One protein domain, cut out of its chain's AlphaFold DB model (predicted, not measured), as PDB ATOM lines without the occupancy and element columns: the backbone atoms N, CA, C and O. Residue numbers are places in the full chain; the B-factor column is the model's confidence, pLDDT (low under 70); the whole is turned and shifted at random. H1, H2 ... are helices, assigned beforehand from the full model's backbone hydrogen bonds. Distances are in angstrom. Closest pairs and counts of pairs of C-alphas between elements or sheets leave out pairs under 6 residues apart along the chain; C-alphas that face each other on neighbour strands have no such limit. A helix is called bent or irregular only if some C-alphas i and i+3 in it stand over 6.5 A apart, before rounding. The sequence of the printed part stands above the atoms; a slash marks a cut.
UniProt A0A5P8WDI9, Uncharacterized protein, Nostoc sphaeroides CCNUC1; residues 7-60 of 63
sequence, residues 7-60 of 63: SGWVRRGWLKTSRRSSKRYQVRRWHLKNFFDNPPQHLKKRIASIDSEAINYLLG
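AT A GLANCE: This is residues 7 to 60 of the 63 residues of an uncharacterized protein of Nostoc sphaeroides CCNUC1 (UniProt A0A5P8WDI9). H2, H3 and H4 follow one another round an open C, H4 folding back near H2; towards the other end of the long axis lie H1 and the narrow loop of residues 18 to 26. The 54 printed residues hold four named helices, H1 to H4, and no named strand: all helix. The whole is only just compact, close to loose, with a radius of gyration of the C-alphas of 11.7 A and spans of 34 by 24 by 14 A.

HOW THE PARTS SIT: Start at H1, residues 7 to 11, apart from H2, residues 29 to 37. Between them, residues 18 to 19 pair antiparallel with 25 to 26. H3, residues 41 to 48, and H4, residues 52 to 58, meet only through their link. H2 and H4 are close but not clearly touching, the closest C-alphas, of Arg 29 and Leu 58, 7.5 A apart, at a shallow tilt of 27 degrees, opposite ways. Every O i to N i+4 pair is within hydrogen-bond range in H1, H2 and H4, 2 of 4 in H3.

IN THESE COORDINATES: Find C-alpha 7 at (262.744, 274.191, 382.712), where H1 begins, 6.2 A long. H2 spans 12.1 A, H3 11.1 A; H3 is only just irregular, C-alphas 42 and 45 being 6.6 A apart. H4, 9.9 A, ends at C-alpha 58, (250.717, 274.826, 368.608).

THE WHOLE: The C-alphas farthest apart, of Ser 22 and Ser 49, are 33.7 A apart. The printed part has no cut; H1 to H2 is a long link; no printed residue is under 70 in pLDDT.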
ATOM      1  N   SER A   7     262.291 273.503 381.494       78.12
ATOM      2  CA  SER A   7     262.744 274.191 382.712       78.12
ATOM      3  C   SER A   7     264.049 274.974 382.516       78.12
ATOM      4  O   SER A   7     264.208 276.069 383.058       78.12
ATOM      5  N   GLY A   8     264.981 274.434 381.726       82.50
ATOM      6  CA  GLY A   8     266.219 275.113 381.346       82.50
ATOM      7  C   GLY A   8     265.966 276.334 380.462       82.50
ATOM      8  O   GLY A   8     266.591 277.373 380.665       82.50
ATOM      9  N   TRP A   9     265.014 276.249 379.531       84.75
ATOM     10  CA  TRP A   9     264.643 277.370 378.661       84.75
ATOM     11  C   TRP A   9     263.958 278.497 379.433       84.75
ATOM     12  O   TRP A   9     264.226 279.667 379.163       84.75
ATOM     13  N   VAL A  10     263.137 278.160 380.432       82.31
ATOM     14  CA  VAL A  10     262.529 279.153 381.331       82.31
ATOM     15  C   VAL A  10     263.591 279.850 382.176       82.31
ATOM     16  O   VAL A  10     263.617 281.077 382.231       82.31
ATOM     17  N   ARG A  11     264.515 279.093 382.787       82.12
ATOM     18  CA  ARG A  11     265.614 279.666 383.591       82.12
ATOM     19  C   ARG A  11     266.519 280.601 382.792       82.12
ATOM     20  O   ARG A  11     266.983 281.591 383.338       82.12
ATOM     21  N   ARG A  12     266.759 280.301 381.514       84.19
ATOM     22  CA  ARG A  12     267.560 281.143 380.608       84.19
ATOM     23  C   ARG A  12     266.792 282.340 380.041       84.19
ATOM     24  O   ARG A  12     267.351 283.103 379.264       84.19
ATOM     25  N   GLY A  13     265.511 282.485 380.381       84.38
ATOM     26  CA  GLY A  13     264.656 283.556 379.872       84.38
ATOM     27  C   GLY A  13     264.238 283.391 378.410       84.38
ATOM     28  O   GLY A  13     263.588 284.286 377.876       84.38
ATOM     29  N   TRP A  14     264.566 282.259 377.780       85.75
ATOM     30  CA  TRP A  14     264.210 281.962 376.393       85.75
ATOM     31  C   TRP A  14     262.715 281.707 376.252       85.75
ATOM     32  O   TRP A  14     262.075 282.270 375.375       85.75
ATOM     33  N   LEU A  15     262.148 280.897 377.149       86.94
ATOM     34  CA  LEU A  15     260.713 280.638 377.180       86.94
ATOM     35  C   LEU A  15     260.074 281.410 378.330       86.94
ATOM     36  O   LEU A  15     260.286 281.106 379.506       86.94
ATOM     37  N   LYS A  16     259.252 282.402 377.988       87.81
ATOM     38  CA  LYS A  16     258.435 283.107 378.975       87.81
ATOM     39  C   LYS A  16     257.331 282.179 379.473       87.81
ATOM     40  O   LYS A  16     256.782 281.366 378.735       87.81
ATOM     41  N   THR A  17     257.017 282.273 380.755       87.81
ATOM     42  CA  THR A  17     255.941 281.492 381.363       87.81
ATOM     43  C   THR A  17     255.206 282.340 382.374       87.81
ATOM     44  O   THR A  17     255.742 283.315 382.900       87.81
ATOM     45  N   SER A  18     253.968 281.962 382.655       85.62
ATOM     46  CA  SER A  18     253.229 282.481 383.796       85.62
ATOM     47  C   SER A  18     253.315 281.448 384.912       85.62
ATOM     48  O   SER A  18     252.948 280.288 384.722       85.62
ATOM     49  N   ARG A  19     253.824 281.840 386.078       80.50
ATOM     50  CA  ARG A  19     253.891 280.944 387.235       80.50
ATOM     51  C   ARG A  19     252.472 280.717 387.760       80.50
ATOM     52  O   ARG A  19     251.811 281.670 388.149       80.50
ATOM     53  N   ARG A  20     251.996 279.468 387.739       79.81
ATOM     54  CA  ARG A  20     250.678 279.098 388.292       79.81
ATOM     55  C   ARG A  20     250.771 278.624 389.734       79.81
ATOM     56  O   ARG A  20     249.813 278.768 390.479       79.81
ATOM     57  N   SER A  21     251.901 278.036 390.117       79.25
ATOM     58  CA  SER A  21     252.163 277.634 391.496       79.25
ATOM     59  C   SER A  21     253.660 277.627 391.794       79.25
ATOM     60  O   SER A  21     254.495 277.860 390.913       79.25
ATOM     61  N   SER A  22     254.022 277.316 393.041       72.94
ATOM     62  CA  SER A  22     255.419 277.187 393.460       72.94
ATOM     63  C   SER A  22     256.215 276.215 392.576       72.94
ATOM     64  O   SER A  22     257.394 276.474 392.335       72.94
ATOM     65  N   LYS A  23     255.558 275.176 392.032       77.06
ATOM     66  CA  LYS A  23     256.168 274.098 391.233       77.06
ATOM     67  C   LYS A  23     255.707 274.021 389.770       77.06
ATOM     68  O   LYS A  23     256.269 273.229 389.021       77.06
ATOM     69  N   ARG A  24     254.687 274.782 389.344       78.44
ATOM     70  CA  ARG A  24     254.108 274.666 387.990       78.44
ATOM     71  C   ARG A  24     254.159 275.980 387.221       78.44
ATOM     72  O   ARG A  24     253.681 277.020 387.684       78.44
ATOM     73  N   TYR A  25     254.677 275.885 386.002       82.19
ATOM     74  CA  TYR A  25     254.675 276.950 385.010       82.19
ATOM     75  C   TYR A  25     253.577 276.690 383.984       82.19
ATOM     76  O   TYR A  25     253.386 275.558 383.546       82.19
ATOM     77  N   GLN A  26     252.867 277.741 383.591       85.62
ATOM     78  CA  GLN A  26     251.940 277.714 382.472       85.62
ATOM     79  C   GLN A  26     252.572 278.445 381.292       85.62
ATOM     80  O   GLN A  26     252.854 279.645 381.352       85.62
ATOM     81  N   VAL A  27     252.756 277.714 380.199       85.56
ATOM     82  CA  VAL A  27     253.086 278.294 378.900       85.56
ATOM     83  C   VAL A  27     251.765 278.639 378.217       85.56
ATOM     84  O   VAL A  27     250.874 277.802 378.110       85.56
ATOM     85  N   ARG A  28     251.606 279.897 377.809       86.19
ATOM     86  CA  ARG A  28     250.436 280.382 377.070       86.19
ATOM     87  C   ARG A  28     250.815 280.530 375.604       86.19
ATOM     88  O   ARG A  28     251.993 280.646 375.277       86.19
ATOM     89  N   ARG A  29     249.821 280.576 374.724       86.06
ATOM     90  CA  ARG A  29     250.046 280.662 373.277       86.06
ATOM     91  C   ARG A  29     250.910 281.865 372.874       86.06
ATOM     92  O   ARG A  29     251.800 281.711 372.053       86.06
ATOM     93  N   TRP A  30     250.729 283.029 373.496       85.69
ATOM     94  CA  TRP A  30     251.591 284.193 373.243       85.69
ATOM     95  C   TRP A  30     253.045 283.988 373.685       85.69
ATOM     96  O   TRP A  30     253.954 284.524 373.064       85.69
ATOM     97  N   HIS A  31     253.279 283.188 374.730       87.81
ATOM     98  CA  HIS A  31     254.634 282.861 375.178       87.81
ATOM     99  C   HIS A  31     255.336 281.977 374.148       87.81
ATOM    100  O   HIS A  31     256.512 282.185 373.871       87.81
ATOM    101  N   LEU A  32     254.596 281.036 373.551       86.44
ATOM    102  CA  LEU A  32     255.074 280.238 372.423       86.44
ATOM    103  C   LEU A  32     255.302 281.108 371.190       86.44
ATOM    104  O   LEU A  32     256.353 280.998 370.577       86.44
ATOM    105  N   LYS A  33     254.372 282.014 370.864       86.62
ATOM    106  CA  LYS A  33     254.523 282.939 369.735       86.62
ATOM    107  C   LYS A  33     255.820 283.743 369.846       86.62
ATOM    108  O   LYS A  33     256.641 283.672 368.946       86.62
ATOM    109  N   ASN A  34     256.065 284.386 370.989       86.44
ATOM    110  CA  ASN A  34     257.307 285.134 371.214       86.44
ATOM    111  C   ASN A  34     258.557 284.246 371.136       86.44
ATOM    112  O   ASN A  34     259.599 284.688 370.659       86.44
ATOM    113  N   PHE A  35     258.463 283.000 371.607       88.06
ATOM    114  CA  PHE A  35     259.563 282.043 371.526       88.06
ATOM    115  C   PHE A  35     259.882 281.643 370.078       88.06
ATOM    116  O   PHE A  35     261.052 281.537 369.728       88.06
ATOM    117  N   PHE A  36     258.864 281.434 369.239       83.19
ATOM    118  CA  PHE A  36     259.038 281.088 367.827       83.19
ATOM    119  C   PHE A  36     259.378 282.295 366.942       83.19
ATOM    120  O   PHE A  36     260.073 282.110 365.948       83.19
ATOM    121  N   ASP A  37     258.955 283.506 367.314       84.44
ATOM    122  CA  ASP A  37     259.323 284.747 366.618       84.44
ATOM    123  C   ASP A  37     260.798 285.112 366.871       84.44
ATOM    124  O   ASP A  37     261.493 285.570 365.966       84.44
ATOM    125  N   ASN A  38     261.312 284.869 368.086       84.06
ATOM    126  CA  ASN A  38     262.726 285.078 368.410       84.06
ATOM    127  C   ASN A  38     263.366 283.867 369.119       84.06
ATOM    128  O   ASN A  38     263.676 283.921 370.317       84.06
ATOM    129  N   PRO A  39     263.584 282.757 368.394       83.31
ATOM    130  CA  PRO A  39     264.124 281.552 368.986       83.31
ATOM    131  C   PRO A  39     265.639 281.663 369.209       83.31
ATOM    132  O   PRO A  39     266.363 282.211 368.368       83.31
ATOM    133  N   PRO A  40     266.169 281.065 370.294       82.81
ATOM    134  CA  PRO A  40     267.605 280.989 370.540       82.81
ATOM    135  C   PRO A  40     268.352 280.340 369.370       82.81
ATOM    136  O   PRO A  40     267.895 279.349 368.802       82.81
ATOM    137  N   GLN A  41     269.551 280.831 369.055       83.06
ATOM    138  CA  GLN A  41     270.303 280.439 367.854       83.06
ATOM    139  C   GLN A  41     270.546 278.921 367.730       83.06
ATOM    140  O   GLN A  41     270.390 278.358 366.651       83.06
ATOM    141  N   HIS A  42     270.831 278.233 368.842       79.25
ATOM    142  CA  HIS A  42     270.995 276.770 368.867       79.25
ATOM    143  C   HIS A  42     269.679 275.976 368.689       79.25
ATOM    144  O   HIS A  42     269.724 274.797 368.346       79.25
ATOM    145  N   LEU A  43     268.513 276.599 368.906       81.81
ATOM    146  CA  LEU A  43     267.197 275.992 368.665       81.81
ATOM    147  C   LEU A  43     266.636 276.346 367.294       81.81
ATOM    148  O   LEU A  43     265.798 275.597 366.818       81.81
ATOM    149  N   LYS A  44     267.123 277.400 366.622       82.50
ATOM    150  CA  LYS A  44     266.685 277.759 365.260       82.50
ATOM    151  C   LYS A  44     266.724 276.569 364.306       82.50
ATOM    152  O   LYS A  44     265.725 276.283 363.663       82.50
ATOM    153  N   LYS A  45     267.836 275.827 364.281       83.56
ATOM    154  CA  LYS A  45     267.987 274.631 363.430       83.56
ATOM    155  C   LYS A  45     267.006 273.512 363.800       83.56
ATOM    156  O   LYS A  45     266.460 272.871 362.918       83.56
ATOM    157  N   ARG A  46     266.762 273.309 365.100       81.62
ATOM    158  CA  ARG A  46     265.803 272.311 365.608       81.62
ATOM    159  C   ARG A  46     264.351 272.698 365.354       81.62
ATOM    160  O   ARG A  46     263.526 271.828 365.150       81.62
ATOM    161  N   ILE A  47     264.029 273.984 365.412       81.06
ATOM    162  CA  ILE A  47     262.687 274.491 365.122       81.06
ATOM    163  C   ILE A  47     262.438 274.439 363.619       81.06
ATOM    164  O   ILE A  47     261.379 273.997 363.213       81.06
ATOM    165  N   ALA A  48     263.428 274.801 362.800       79.56
ATOM    166  CA  ALA A  48     263.342 274.686 361.346       79.56
ATOM    167  C   ALA A  48     263.214 273.232 360.860       79.56
ATOM    168  O   ALA A  48     262.695 273.006 359.775       79.56
ATOM    169  N   SER A  49     263.676 272.248 361.643       82.88
ATOM    170  CA  SER A  49     263.448 270.829 361.346       82.88
ATOM    171  C   SER A  49     262.078 270.318 361.803       82.88
ATOM    172  O   SER A  49     261.738 269.180 361.505       82.88
ATOM    173  N   ILE A  50     261.329 271.098 362.589       83.12
ATOM    174  CA  ILE A  50     259.951 270.771 362.965       83.12
ATOM    175  C   ILE A  50     259.034 271.292 361.862       83.12
ATOM    176  O   ILE A  50     259.239 272.385 361.339       83.12
ATOM    177  N   ASP A  51     258.007 270.511 361.542       80.62
ATOM    178  CA  ASP A  51     256.996 270.896 360.568       80.62
ATOM    179  C   ASP A  51     256.337 272.238 360.937       80.62
ATOM    180  O   ASP A  51     255.891 272.465 362.070       80.62
ATOM    181  N   SER A  52     256.258 273.122 359.946       79.50
ATOM    182  CA  SER A  52     255.593 274.418 360.050       79.50
ATOM    183  C   SER A  52     254.120 274.256 360.434       79.50
ATOM    184  O   SER A  52     253.587 275.079 361.176       79.50
ATOM    185  N   GLU A  53     253.472 273.180 359.985       81.38
ATOM    186  CA  GLU A  53     252.084 272.859 360.312       81.38
ATOM    187  C   GLU A  53     251.925 272.509 361.797       81.38
ATOM    188  O   GLU A  53     251.042 273.038 362.478       81.38
ATOM    189  N   ALA A  54     252.856 271.728 362.351       82.38
ATOM    190  CA  ALA A  54     252.884 271.420 363.778       82.38
ATOM    191  C   ALA A  54     253.111 272.684 364.628       82.38
ATOM    192  O   ALA A  54     252.465 272.872 365.664       82.38
ATOM    193  N   ILE A  55     253.987 273.593 364.183       82.19
ATOM    194  CA  ILE A  55     254.190 274.892 364.842       82.19
ATOM    195  C   ILE A  55     252.912 275.737 364.763       82.19
ATOM    196  O   ILE A  55     252.487 276.303 365.773       82.19
ATOM    197  N   ASN A  56     252.263 275.795 363.600       83.12
ATOM    198  CA  ASN A  56     251.018 276.536 363.410       83.12
ATOM    199  C   ASN A  56     249.884 275.985 364.277       83.12
ATOM    200  O   ASN A  56     249.185 276.786 364.897       83.12
ATOM    201  N   TYR A  57     249.774 274.663 364.426       83.81
ATOM    202  CA  TYR A  57     248.835 274.001 365.334       83.81
ATOM    203  C   TYR A  57     249.083 274.379 366.804       83.81
ATOM    204  O   TYR A  57     248.151 274.743 367.528       83.81
ATOM    205  N   LEU A  58     250.345 274.396 367.250       80.00
ATOM    206  CA  LEU A  58     250.717 274.826 368.608       80.00
ATOM    207  C   LEU A  58     250.412 276.313 368.850       80.00
ATOM    208  O   LEU A  58     249.932 276.709 369.918       80.00
ATOM    209  N   LEU A  59     250.631 277.144 367.834       80.94
ATOM    210  CA  LEU A  59     250.222 278.547 367.816       80.94
ATOM    211  C   LEU A  59     248.719 278.724 367.552       80.94
ATOM    212  O   LEU A  59     248.239 279.858 367.563       80.94
ATOM    213  N   GLY A  60     247.995 277.614 367.341       76.75
ATOM    214  CA  GLY A  60     246.741 277.461 366.589       76.75
ATOM    215  C   GLY A  60     246.320 278.667 365.786       76.75
ATOM    216  O   GLY A  60     245.223 279.206 365.964       76.75
TER     217      GLY A  60